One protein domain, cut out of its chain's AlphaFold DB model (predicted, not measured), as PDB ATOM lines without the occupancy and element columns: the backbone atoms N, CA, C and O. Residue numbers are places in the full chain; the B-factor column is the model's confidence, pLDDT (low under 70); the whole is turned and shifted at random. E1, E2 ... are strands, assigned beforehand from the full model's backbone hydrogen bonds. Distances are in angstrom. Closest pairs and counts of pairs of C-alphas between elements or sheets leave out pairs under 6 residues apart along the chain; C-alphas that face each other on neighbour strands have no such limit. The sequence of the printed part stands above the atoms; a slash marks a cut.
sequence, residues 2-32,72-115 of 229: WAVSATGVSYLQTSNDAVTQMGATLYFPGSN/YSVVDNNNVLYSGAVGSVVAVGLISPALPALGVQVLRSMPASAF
ATOM      1  N   TRP A   2     149.562 133.214 152.341       93.81
ATOM      2  CA  TRP A   2     149.620 133.454 150.900       93.81
ATOM      3  C   TRP A   2     148.660 132.523 150.157       93.81
ATOM      4  O   TRP A   2     148.593 131.339 150.474       93.81
ATOM      5  N   ALA A   3     147.942 133.054 149.171       91.62
ATOM      6  CA  ALA A   3     147.169 132.281 148.207       91.62
ATOM      7  C   ALA A   3     147.761 132.511 146.820       91.62
ATOM      8  O   ALA A   3     147.843 133.648 146.361       91.62
ATOM      9  N   VAL A   4     148.202 131.433 146.181       89.38
ATOM     10  CA  VAL A   4     148.922 131.477 144.906       89.38
ATOM     11  C   VAL A   4     148.115 130.726 143.862       89.38
ATOM     12  O   VAL A   4     147.629 129.626 144.119       89.38
ATOM     13  N   SER A   5     147.972 131.326 142.689       84.50
ATOM     14  CA  SER A   5     147.403 130.699 141.504       84.50
ATOM     15  C   SER A   5     148.414 130.739 140.359       84.50
ATOM     16  O   SER A   5     149.464 131.375 140.447       84.50
ATOM     17  N   ALA A   6     148.076 130.105 139.236       75.69
ATOM     18  CA  ALA A   6     148.883 130.197 138.024       75.69
ATOM     19  C   ALA A   6     148.990 131.631 137.461       75.69
ATOM     20  O   ALA A   6     149.876 131.909 136.656       75.69
ATOM     21  N   THR A   7     148.084 132.532 137.852       81.88
ATOM     22  CA  THR A   7     147.962 133.878 137.276       81.88
ATOM     23  C   THR A   7     148.269 135.002 138.256       81.88
ATOM     24  O   THR A   7     148.345 136.158 137.842       81.88
ATOM     25  N   GLY A   8     148.442 134.709 139.544       88.56
ATOM     26  CA  GLY A   8     148.698 135.748 140.527       88.56
ATOM     27  C   GLY A   8     148.715 135.272 141.969       88.56
ATOM     28  O   GLY A   8     148.672 134.081 142.277       88.56
ATOM     29  N   VAL A   9     148.788 136.254 142.860       92.56
ATOM     30  CA  VAL A   9     148.952 136.064 144.297       92.56
ATOM     31  C   VAL A   9     148.019 136.996 145.060       92.56
ATOM     32  O   VAL A   9     147.950 138.195 144.788       92.56
ATOM     33  N   SER A  10     147.362 136.445 146.074       93.81
ATOM     34  CA  SER A  10     146.624 137.184 147.095       93.81
ATOM     35  C   SER A  10     147.224 136.924 148.475       93.81
ATOM     36  O   SER A  10     147.824 135.876 148.732       93.81
ATOM     37  N   TYR A  11     147.010 137.856 149.400       95.94
ATOM     38  CA  TYR A  11     147.233 137.617 150.822       95.94
ATOM     39  C   TYR A  11     145.888 137.429 151.512       95.94
ATOM     40  O   TYR A  11     144.951 138.177 151.259       95.94
ATOM     41  N   LEU A  12     145.772 136.421 152.367       94.56
ATOM     42  CA  LEU A  12     144.548 136.094 153.092       94.56
ATOM     43  C   LEU A  12     144.779 136.240 154.595       94.56
ATOM     44  O   LEU A  12     145.807 135.808 155.121       94.56
ATOM     45  N   GLN A  13     143.811 136.804 155.300       92.19
ATOM     46  CA  GLN A  13     143.717 136.765 156.751       92.19
ATOM     47  C   GLN A  13     142.763 135.646 157.158       92.19
ATOM     48  O   GLN A  13     141.687 135.502 156.582       92.19
ATOM     49  N   THR A  14     143.163 134.863 158.155       90.12
ATOM     50  CA  THR A  14     142.323 133.835 158.771       90.12
ATOM     51  C   THR A  14     142.073 134.223 160.221       90.12
ATOM     52  O   THR A  14     143.020 134.315 161.002       90.12
ATOM     53  N   SER A  15     140.823 134.490 160.582       90.94
ATOM     54  CA  SER A  15     140.435 134.860 161.948       90.94
ATOM     55  C   SER A  15     138.966 134.540 162.181       90.94
ATOM     56  O   SER A  15     138.162 134.788 161.288       90.94
ATOM     57  N   ASN A  16     138.616 134.060 163.378       90.31
ATOM     58  CA  ASN A  16     137.232 133.750 163.768       90.31
ATOM     59  C   ASN A  16     136.513 132.844 162.751       90.31
ATOM     60  O   ASN A  16     135.425 133.177 162.291       90.31
ATOM     61  N   ASP A  17     137.168 131.754 162.336       90.75
ATOM     62  CA  ASP A  17     136.669 130.804 161.325       90.75
ATOM     63  C   ASP A  17     136.322 131.423 159.955       90.75
ATOM     64  O   ASP A  17     135.666 130.797 159.123       90.75
ATOM     65  N   ALA A  18     136.806 132.638 159.681       92.25
ATOM     66  CA  ALA A  18     136.644 133.324 158.407       92.25
ATOM     67  C   ALA A  18     137.979 133.469 157.669       92.25
ATOM     68  O   ALA A  18     139.037 133.667 158.274       92.25
ATOM     69  N   VAL A  19     137.902 133.417 156.337       93.19
ATOM     70  CA  VAL A  19     139.003 133.727 155.422       93.19
ATOM     71  C   VAL A  19     138.657 135.016 154.687       93.19
ATOM     72  O   VAL A  19     137.654 135.087 153.980       93.19
ATOM     73  N   THR A  20     139.481 136.046 154.848       93.44
ATOM     74  CA  THR A  20     139.291 137.353 154.211       93.44
ATOM     75  C   THR A  20     140.486 137.667 153.326       93.44
ATOM     76  O   THR A  20     141.628 137.587 153.774       93.44
ATOM     77  N   GLN A  21     140.248 138.032 152.065       93.69
ATOM     78  CA  GLN A  21     141.325 138.520 151.211       93.69
ATOM     79  C   GLN A  21     141.748 139.928 151.639       93.69
ATOM     80  O   GLN A  21     140.922 140.827 151.779       93.69
ATOM     81  N   MET A  22     143.052 140.109 151.811       93.31
ATOM     82  CA  MET A  22     143.686 141.368 152.167       93.31
ATOM     83  C   MET A  22     144.190 142.055 150.899       93.31
ATOM     84  O   MET A  22     145.102 141.561 150.233       93.31
ATOM     85  N   GLY A  23     143.585 143.196 150.573       91.19
ATOM     86  CA  GLY A  23     143.901 143.955 149.366       91.19
ATOM     87  C   GLY A  23     143.502 143.247 148.064       91.19
ATOM     88  O   GLY A  23     142.792 142.236 148.044       91.19
ATOM     89  N   ALA A  24     143.944 143.817 146.943       89.56
ATOM     90  CA  ALA A  24     143.711 143.250 145.619       89.56
ATOM     91  C   ALA A  24     144.698 142.114 145.307       89.56
ATOM     92  O   ALA A  24     145.830 142.101 145.792       89.56
ATOM     93  N   THR A  25     144.272 141.187 144.449       90.88
ATOM     94  CA  THR A  25     145.157 140.178 143.859       90.88
ATOM     95  C   THR A  25     146.195 140.861 142.979       90.88
ATOM     96  O   THR A  25     145.855 141.648 142.094       90.88
ATOM     97  N   LEU A  26     147.461 140.527 143.198       92.06
ATOM     98  CA  LEU A  26     148.544 140.874 142.296       92.06
ATOM     99  C   LEU A  26     148.594 139.831 141.183       92.06
ATOM    100  O   LEU A  26     148.945 138.679 141.430       92.06
ATOM    101  N   TYR A  27     148.263 140.231 139.961       89.69
ATOM    102  CA  TYR A  27     148.417 139.368 138.794       89.69
ATOM    103  C   TYR A  27     149.865 139.368 138.314       89.69
ATOM    104  O   TYR A  27     150.517 140.415 138.281       89.69
ATOM    105  N   PHE A  28     150.374 138.197 137.940       82.62
ATOM    106  CA  PHE A  28     151.714 138.110 137.381       82.62
ATOM    107  C   PHE A  28     151.765 138.782 135.999       82.62
ATOM    108  O   PHE A  28     150.804 138.698 135.224       82.62
ATOM    109  N   PRO A  29     152.880 139.453 135.654       73.50
ATOM    110  CA  PRO A  29     153.056 140.024 134.326       73.50
ATOM    111  C   PRO A  29     152.875 138.966 133.230       73.50
ATOM    112  O   PRO A  29     153.446 137.882 133.307       73.50
ATOM    113  N   GLY A  30     152.085 139.285 132.203       73.31
ATOM    114  CA  GLY A  30     151.839 138.387 131.068       73.31
ATOM    115  C   GLY A  30     150.826 137.265 131.323       73.31
ATOM    116  O   GLY A  30     150.596 136.457 130.427       73.31
ATOM    117  N   SER A  31     150.196 137.202 132.502       76.00
ATOM    118  CA  SER A  31     149.131 136.231 132.766       76.00
ATOM    119  C   SER A  31     147.861 136.534 131.969       76.00
ATOM    120  O   SER A  31     147.382 137.667 131.940       76.00
ATOM    121  N   ASN A  32     147.281 135.494 131.366       76.75
ATOM    122  CA  ASN A  32     145.975 135.583 130.724       76.75
ATOM    123  C   ASN A  32     144.872 135.513 131.793       76.75
ATOM    124  O   ASN A  32     144.688 134.476 132.435       76.75
ATOM    125  N   TYR A  72     154.563 124.779 142.787       86.25
ATOM    126  CA  TYR A  72     155.220 124.879 144.079       86.25
ATOM    127  C   TYR A  72     155.838 126.262 144.264       86.25
ATOM    128  O   TYR A  72     156.732 126.676 143.526       86.25
ATOM    129  N   SER A  73     155.338 126.967 145.276       91.94
ATOM    130  CA  SER A  73     155.864 128.240 145.767       91.94
ATOM    131  C   SER A  73     156.328 128.061 147.209       91.94
ATOM    132  O   SER A  73     155.802 127.209 147.923       91.94
ATOM    133  N   VAL A  74     157.285 128.871 147.651       94.94
ATOM    134  CA  VAL A  74     157.840 128.783 149.008       94.94
ATOM    135  C   VAL A  74     157.810 130.144 149.686       94.94
ATOM    136  O   VAL A  74     157.997 131.168 149.037       94.94
ATOM    137  N   VAL A  75     157.550 130.167 150.989       96.31
ATOM    138  CA  VAL A  75     157.555 131.390 151.799       96.31
ATOM    139  C   VAL A  75     158.724 131.305 152.764       96.31
ATOM    140  O   VAL A  75     158.925 130.272 153.400       96.31
ATOM    141  N   ASP A  76     159.504 132.373 152.857       96.25
ATOM    142  CA  ASP A  76     160.620 132.431 153.791       96.25
ATOM    143  C   ASP A  76     160.207 132.902 155.198       96.25
ATOM    144  O   ASP A  76     159.064 133.281 155.466       96.25
ATOM    145  N   ASN A  77     161.174 132.908 156.116       94.44
ATOM    146  CA  ASN A  77     160.977 133.343 157.499       94.44
ATOM    147  C   ASN A  77     160.682 134.847 157.663       94.44
ATOM    148  O   ASN A  77     160.306 135.268 158.753       94.44
ATOM    149  N   ASN A  78     160.821 135.644 156.603       95.12
ATOM    150  CA  ASN A  78     160.490 137.066 156.577       95.12
ATOM    151  C   ASN A  78     159.122 137.322 155.921       95.12
ATOM    152  O   ASN A  78     158.797 138.466 155.601       95.12
ATOM    153  N   ASN A  79     158.316 136.270 155.714       95.75
ATOM    154  CA  ASN A  79     157.025 136.330 155.031       95.75
ATOM    155  C   ASN A  79     157.141 136.865 153.588       95.75
ATOM    156  O   ASN A  79     156.233 137.535 153.095       95.75
ATOM    157  N   VAL A  80     158.248 136.563 152.902       97.38
ATOM    158  CA  VAL A  80     158.400 136.792 151.462       97.38
ATOM    159  C   VAL A  80     158.053 135.510 150.719       97.38
ATOM    160  O   VAL A  80     158.645 134.457 150.959       97.38
ATOM    161  N   LEU A  81     157.099 135.604 149.798       96.75
ATOM    162  CA  LEU A  81     156.726 134.521 148.898       96.75
ATOM    163  C   LEU A  81     157.662 134.497 147.687       96.75
ATOM    164  O   LEU A  81     157.862 135.517 147.038       96.75
ATOM    165  N   TYR A  82     158.145 133.318 147.326       95.75
ATOM    166  CA  TYR A  82     158.852 133.032 146.086       95.75
ATOM    167  C   TYR A  82     157.975 132.148 145.209       95.75
ATOM    168  O   TYR A  82     157.507 131.098 145.652       95.75
ATOM    169  N   SER A  83     157.746 132.580 143.973       92.50
ATOM    170  CA  SER A  83     156.838 131.910 143.046       92.50
ATOM    171  C   SER A  83     157.349 132.011 141.613       92.50
ATOM    172  O   SER A  83     158.020 132.979 141.250       92.50
ATOM    173  N   GLY A  84     157.052 131.009 140.790       88.50
ATOM    174  CA  GLY A  84     157.236 131.135 139.347       88.50
ATOM    175  C   GLY A  84     156.191 132.085 138.761       88.50
ATOM    176  O   GLY A  84     155.058 132.162 139.206       88.50
ATOM    177  N   ALA A  85     156.559 132.822 137.738       84.69
ATOM    178  CA  ALA A  85     155.654 133.633 136.948       84.69
ATOM    179  C   ALA A  85     155.942 133.354 135.473       84.69
ATOM    180  O   ALA A  85     156.952 132.732 135.126       84.69
ATOM    181  N   VAL A  86     155.069 133.819 134.580       79.12
ATOM    182  CA  VAL A  86     155.321 133.705 133.139       79.12
ATOM    183  C   VAL A  86     156.679 134.352 132.828       79.12
ATOM    184  O   VAL A  86     156.891 135.543 133.048       79.12
ATOM    185  N   GLY A  87     157.637 133.532 132.388       84.81
ATOM    186  CA  GLY A  87     158.991 133.958 132.024       84.81
ATOM    187  C   GLY A  87     159.910 134.400 133.171       84.81
ATOM    188  O   GLY A  87     161.004 134.889 132.889       84.81
ATOM    189  N   SER A  88     159.534 134.250 134.447       90.56
ATOM    190  CA  SER A  88     160.369 134.700 135.575       90.56
ATOM    191  C   SER A  88     160.149 133.911 136.867       90.56
ATOM    192  O   SER A  88     159.197 133.154 136.998       90.56
ATOM    193  N   VAL A  89     161.046 134.090 137.835       93.50
ATOM    194  CA  VAL A  89     160.815 133.768 139.248       93.50
ATOM    195  C   VAL A  89     160.715 135.091 140.000       93.50
ATOM    196  O   VAL A  89     161.577 135.960 139.853       93.50
ATOM    197  N   VAL A  90     159.662 135.258 140.795       94.12
ATOM    198  CA  VAL A  90     159.359 136.500 141.512       94.12
ATOM    199  C   VAL A  90     159.406 136.299 143.021       94.12
ATOM    200  O   VAL A  90     159.022 135.249 143.534       94.12
ATOM    201  N   ALA A  91     159.848 137.338 143.727       96.38
ATOM    202  CA  ALA A  91     159.693 137.475 145.169       96.38
ATOM    203  C   ALA A  91     158.596 138.509 145.449       96.38
ATOM    204  O   ALA A  91     158.677 139.641 144.966       96.38
ATOM    205  N   VAL A  92     157.583 138.140 146.228       96.19
ATOM    206  CA  VAL A  92     156.393 138.942 146.528       96.19
ATOM    207  C   VAL A  92     156.306 139.177 148.032       96.19
ATOM    208  O   VAL A  92     156.535 138.270 148.831       96.19
ATOM    209  N   GLY A  93     155.974 140.403 148.425       96.75
ATOM    210  CA  GLY A  93     155.793 140.794 149.820       96.75
ATOM    211  C   GLY A  93     154.568 141.678 150.005       96.75
ATOM    212  O   GLY A  93     153.969 142.142 149.036       96.75
ATOM    213  N   LEU A  94     154.193 141.914 151.260       96.69
ATOM    214  CA  LEU A  94     153.176 142.909 151.598       96.69
ATOM    215  C   LEU A  94     153.699 144.314 151.263       96.69
ATOM    216  O   LEU A  94     154.874 144.605 151.491       96.69
ATOM    217  N   ILE A  95     152.822 145.199 150.781       95.94
ATOM    218  CA  ILE A  95     153.150 146.628 150.613       95.94
ATOM    219  C   ILE A  95     153.513 147.243 151.969       95.94
ATOM    220  O   ILE A  95     154.485 147.985 152.085       95.94
ATOM    221  N   SER A  96     152.759 146.884 153.010       95.38
ATOM    222  CA  SER A  96     153.079 147.201 154.399       95.38
ATOM    223  C   SER A  96     152.760 146.000 155.289       95.38
ATOM    224  O   SER A  96     151.589 145.624 155.391       95.38
ATOM    225  N   PRO A  97     153.752 145.406 155.977       92.25
ATOM    226  CA  PRO A  97     153.500 144.341 156.947       92.25
ATOM    227  C   PRO A  97     152.555 144.758 158.082       92.25
ATOM    228  O   PRO A  97     151.783 143.939 158.567       92.25
ATOM    229  N   ALA A  98     152.581 146.038 158.472       94.38
ATOM    230  CA  ALA A  98     151.700 146.583 159.504       94.38
ATOM    231  C   ALA A  98     150.256 146.796 159.013       94.38
ATOM    232  O   ALA A  98     149.338 146.858 159.826       94.38
ATOM    233  N   LEU A  99     150.046 146.905 157.694       94.06
ATOM    234  CA  LEU A  99     148.737 147.124 157.074       94.06
ATOM    235  C   LEU A  99     148.544 146.184 155.866       94.06
ATOM    236  O   LEU A  99     148.552 146.652 154.724       94.06
ATOM    237  N   PRO A 100     148.326 144.868 156.082       92.75
ATOM    238  CA  PRO A 100     148.185 143.895 154.991       92.75
ATOM    239  C   PRO A 100     147.053 144.217 154.005       92.75
ATOM    240  O   PRO A 100     147.097 143.795 152.854       92.75
ATOM    241  N   ALA A 101     146.050 144.992 154.436       93.75
ATOM    242  CA  ALA A 101     144.938 145.439 153.598       93.75
ATOM    243  C   ALA A 101     145.375 146.336 152.425       93.75
ATOM    244  O   ALA A 101     144.630 146.459 151.455       93.75
ATOM    245  N   LEU A 102     146.576 146.928 152.482       94.56
ATOM    246  CA  LEU A 102     147.148 147.666 151.352       94.56
ATOM    247  C   LEU A 102     147.517 146.749 150.177       94.56
ATOM    248  O   LEU A 102     147.680 147.243 149.067       94.56
ATOM    249  N   GLY A 103     147.601 145.434 150.397       93.88
ATOM    250  CA  GLY A 103     147.876 144.436 149.369       93.88
ATOM    251  C   GLY A 103     149.345 144.029 149.288       93.88
ATOM    252  O   GLY A 103     150.124 144.184 150.236       93.88
ATOM    253  N   VAL A 104     149.712 143.462 148.142       96.31
ATOM    254  CA  VAL A 104     151.014 142.831 147.896       96.31
ATOM    255  C   VAL A 104     151.699 143.433 146.674       96.31
ATOM    256  O   VAL A 104     151.049 144.003 145.802       96.31
ATOM    257  N   GLN A 105     153.019 143.297 146.605       95.38
ATOM    258  CA  GLN A 105     153.842 143.820 145.518       95.38
ATOM    259  C   GLN A 105     154.987 142.867 145.173       95.38
ATOM    260  O   GLN A 105     155.489 142.140 146.037       95.38
ATOM    261  N   VAL A 106     155.435 142.907 143.916       95.06
ATOM    262  CA  VAL A 106     156.693 142.269 143.511       95.06
ATOM    263  C   VAL A 106     157.844 143.058 144.129       95.06
ATOM    264  O   VAL A 106     158.032 144.231 143.826       95.06
ATOM    265  N   LEU A 107     158.618 142.410 144.994       96.06
ATOM    266  CA  LEU A 107     159.829 142.982 145.578       96.06
ATOM    267  C   LEU A 107     161.013 142.846 144.622       96.06
ATOM    268  O   LEU A 107     161.852 143.738 144.532       96.06
ATOM    269  N   ARG A 108     161.119 141.682 143.969       95.38
ATOM    270  CA  ARG A 108     162.241 141.296 143.103       95.38
ATOM    271  C   ARG A 108     161.757 140.330 142.027       95.38
ATOM    272  O   ARG A 108     160.805 139.583 142.248       95.38
ATOM    273  N   SER A 109     162.441 140.307 140.890       94.50
ATOM    274  CA  SER A 109     162.193 139.356 139.807       94.50
ATOM    275  C   SER A 109     163.507 138.961 139.144       94.50
ATOM    276  O   SER A 109     164.412 139.787 139.033       94.50
ATOM    277  N   MET A 110     163.599 137.709 138.705       95.44
ATOM    278  CA  MET A 110     164.698 137.201 137.893       95.44
ATOM    279  C   MET A 110     164.134 136.448 136.684       95.44
ATOM    280  O   MET A 110     163.200 135.659 136.851       95.44
ATOM    281  N   PRO A 111     164.654 136.666 135.463       94.06
ATOM    282  CA  PRO A 111     164.146 135.980 134.281       94.06
ATOM    283  C   PRO A 111     164.351 134.466 134.395       94.06
ATOM    284  O   PRO A 111     165.391 134.004 134.860       94.06
ATOM    285  N   ALA A 112     163.377 133.685 133.924       92.25
ATOM    286  CA  ALA A 112     163.431 132.224 133.979       92.25
ATOM    287  C   ALA A 112     164.646 131.666 133.219       92.25
ATOM    288  O   ALA A 112     165.206 130.652 133.627       92.25
ATOM    289  N   SER A 113     165.114 132.376 132.185       94.88
ATOM    290  CA  SER A 113     166.325 132.044 131.425       94.88
ATOM    291  C   SER A 113     167.612 132.030 132.258       94.88
ATOM    292  O   SER A 113     168.613 131.475 131.810       94.88
ATOM    293  N   ALA A 114     167.604 132.602 133.467       96.38
ATOM    294  CA  ALA A 114     168.707 132.459 134.412       96.38
ATOM    295  C   ALA A 114     168.818 131.033 134.981       96.38
ATOM    296  O   ALA A 114     169.900 130.625 135.392       96.38
ATOM    297  N   PHE A 115     167.715 130.280 135.007       95.00
ATOM    298  CA  PHE A 115     167.626 128.958 135.631       95.00
ATOM    299  C   PHE A 115     167.448 127.847 134.588       95.00
ATOM    300  O   PHE A 115     168.132 126.822 134.624       95.00
TER     301      PHE A 115
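AT A GLANCE: This is residues 2 to 32 and 72 to 115 of the 229 residues of an uncharacterized protein of Caballeronia concitans (UniProt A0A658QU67). Two small sheets of three strands each make a loose sandwich, only partly face to face, with the sheet E1, E2, E3 shifted toward one end of the long axis and the sheet E4, E5, E6 toward the other. The tip of the hairpin of E2 and E3, residues 14 to 19, sticks out at one end, and the last printed residues, 112 to 115, lie at the opposite end. The printed part has 75 residues with no named helix and six named strands, E1 to E6 in order along the chain; the sheets run E1, E2, E3 and E4, E5, E6, both antiparallel, and the class is all strand. The whole is compact, with a radius of gyration of the C-alphas of 12.5 A, and elongated, spanning 43 by 27 by 21 A.

HOW THE PARTS SIT: E1, residues 2 to 4, E2, residues 8 to 15, and E3, residues 18 to 27, form a meander, each strand the antiparallel neighbour of the one before. In the hairpin of E1 and E2, N 3 and O 10 are within hydrogen-bond range at 2.9 A; in that of E2 and E3, N 13 and O 20 are at 2.8 A. E3 bends by 68 degrees at residue 23. E4, residues 81 to 85, E5, residues 88 to 94, and E6, residues 104 to 111, form a second meander, whose sheet is strongly twisted. N 83 and O 90 of the hairpin of E4 and E5 are 3.0 A apart, and N 91 and O 108 of the hairpin of E5 and E6 2.9 A. E6 bends by 56 degrees at residue 108. The two sheets form a sandwich, two sheets face to face, with their best planes 17 degrees apart and their strands at 32 degrees. The closest C-alphas of E3 and E6 are those of Leu 26 and Val 104, 6.4 A apart; those of E1 and E4 are of Trp 2 and Leu 81, 7.5 A. E2 and E4 are near each other, while E3 and E5 are apart. Residues 74 to 75 pair antiparallel with residues 81 to 82 of E4.

IN THESE COORDINATES: E1 begins at C-alpha 2, (149.620, 133.454, 150.900). E2 is 23.0 A long and E3 23.7 A, from C-alpha 18 at (136.644, 133.324, 158.407). E5 measures 19.4 A, and E6 20.1 A, ending at C-alpha 111, (164.146, 135.980, 134.281). The shorter E1 and E4 measure 6.4 A and 12.0 A.

THE WHOLE: The two C-alphas farthest apart, of Asn 16 and Ser 113, are 43.5 A apart. Residues 33 to 71 are not printed, and C-alphas 32 and 72 are 19.5 A apart across the cut. Of the links printed whole, that from E5 to E6 is short and the others are tight. The mean pLDDT of the printed part is 91.5, and no printed residue is under 70.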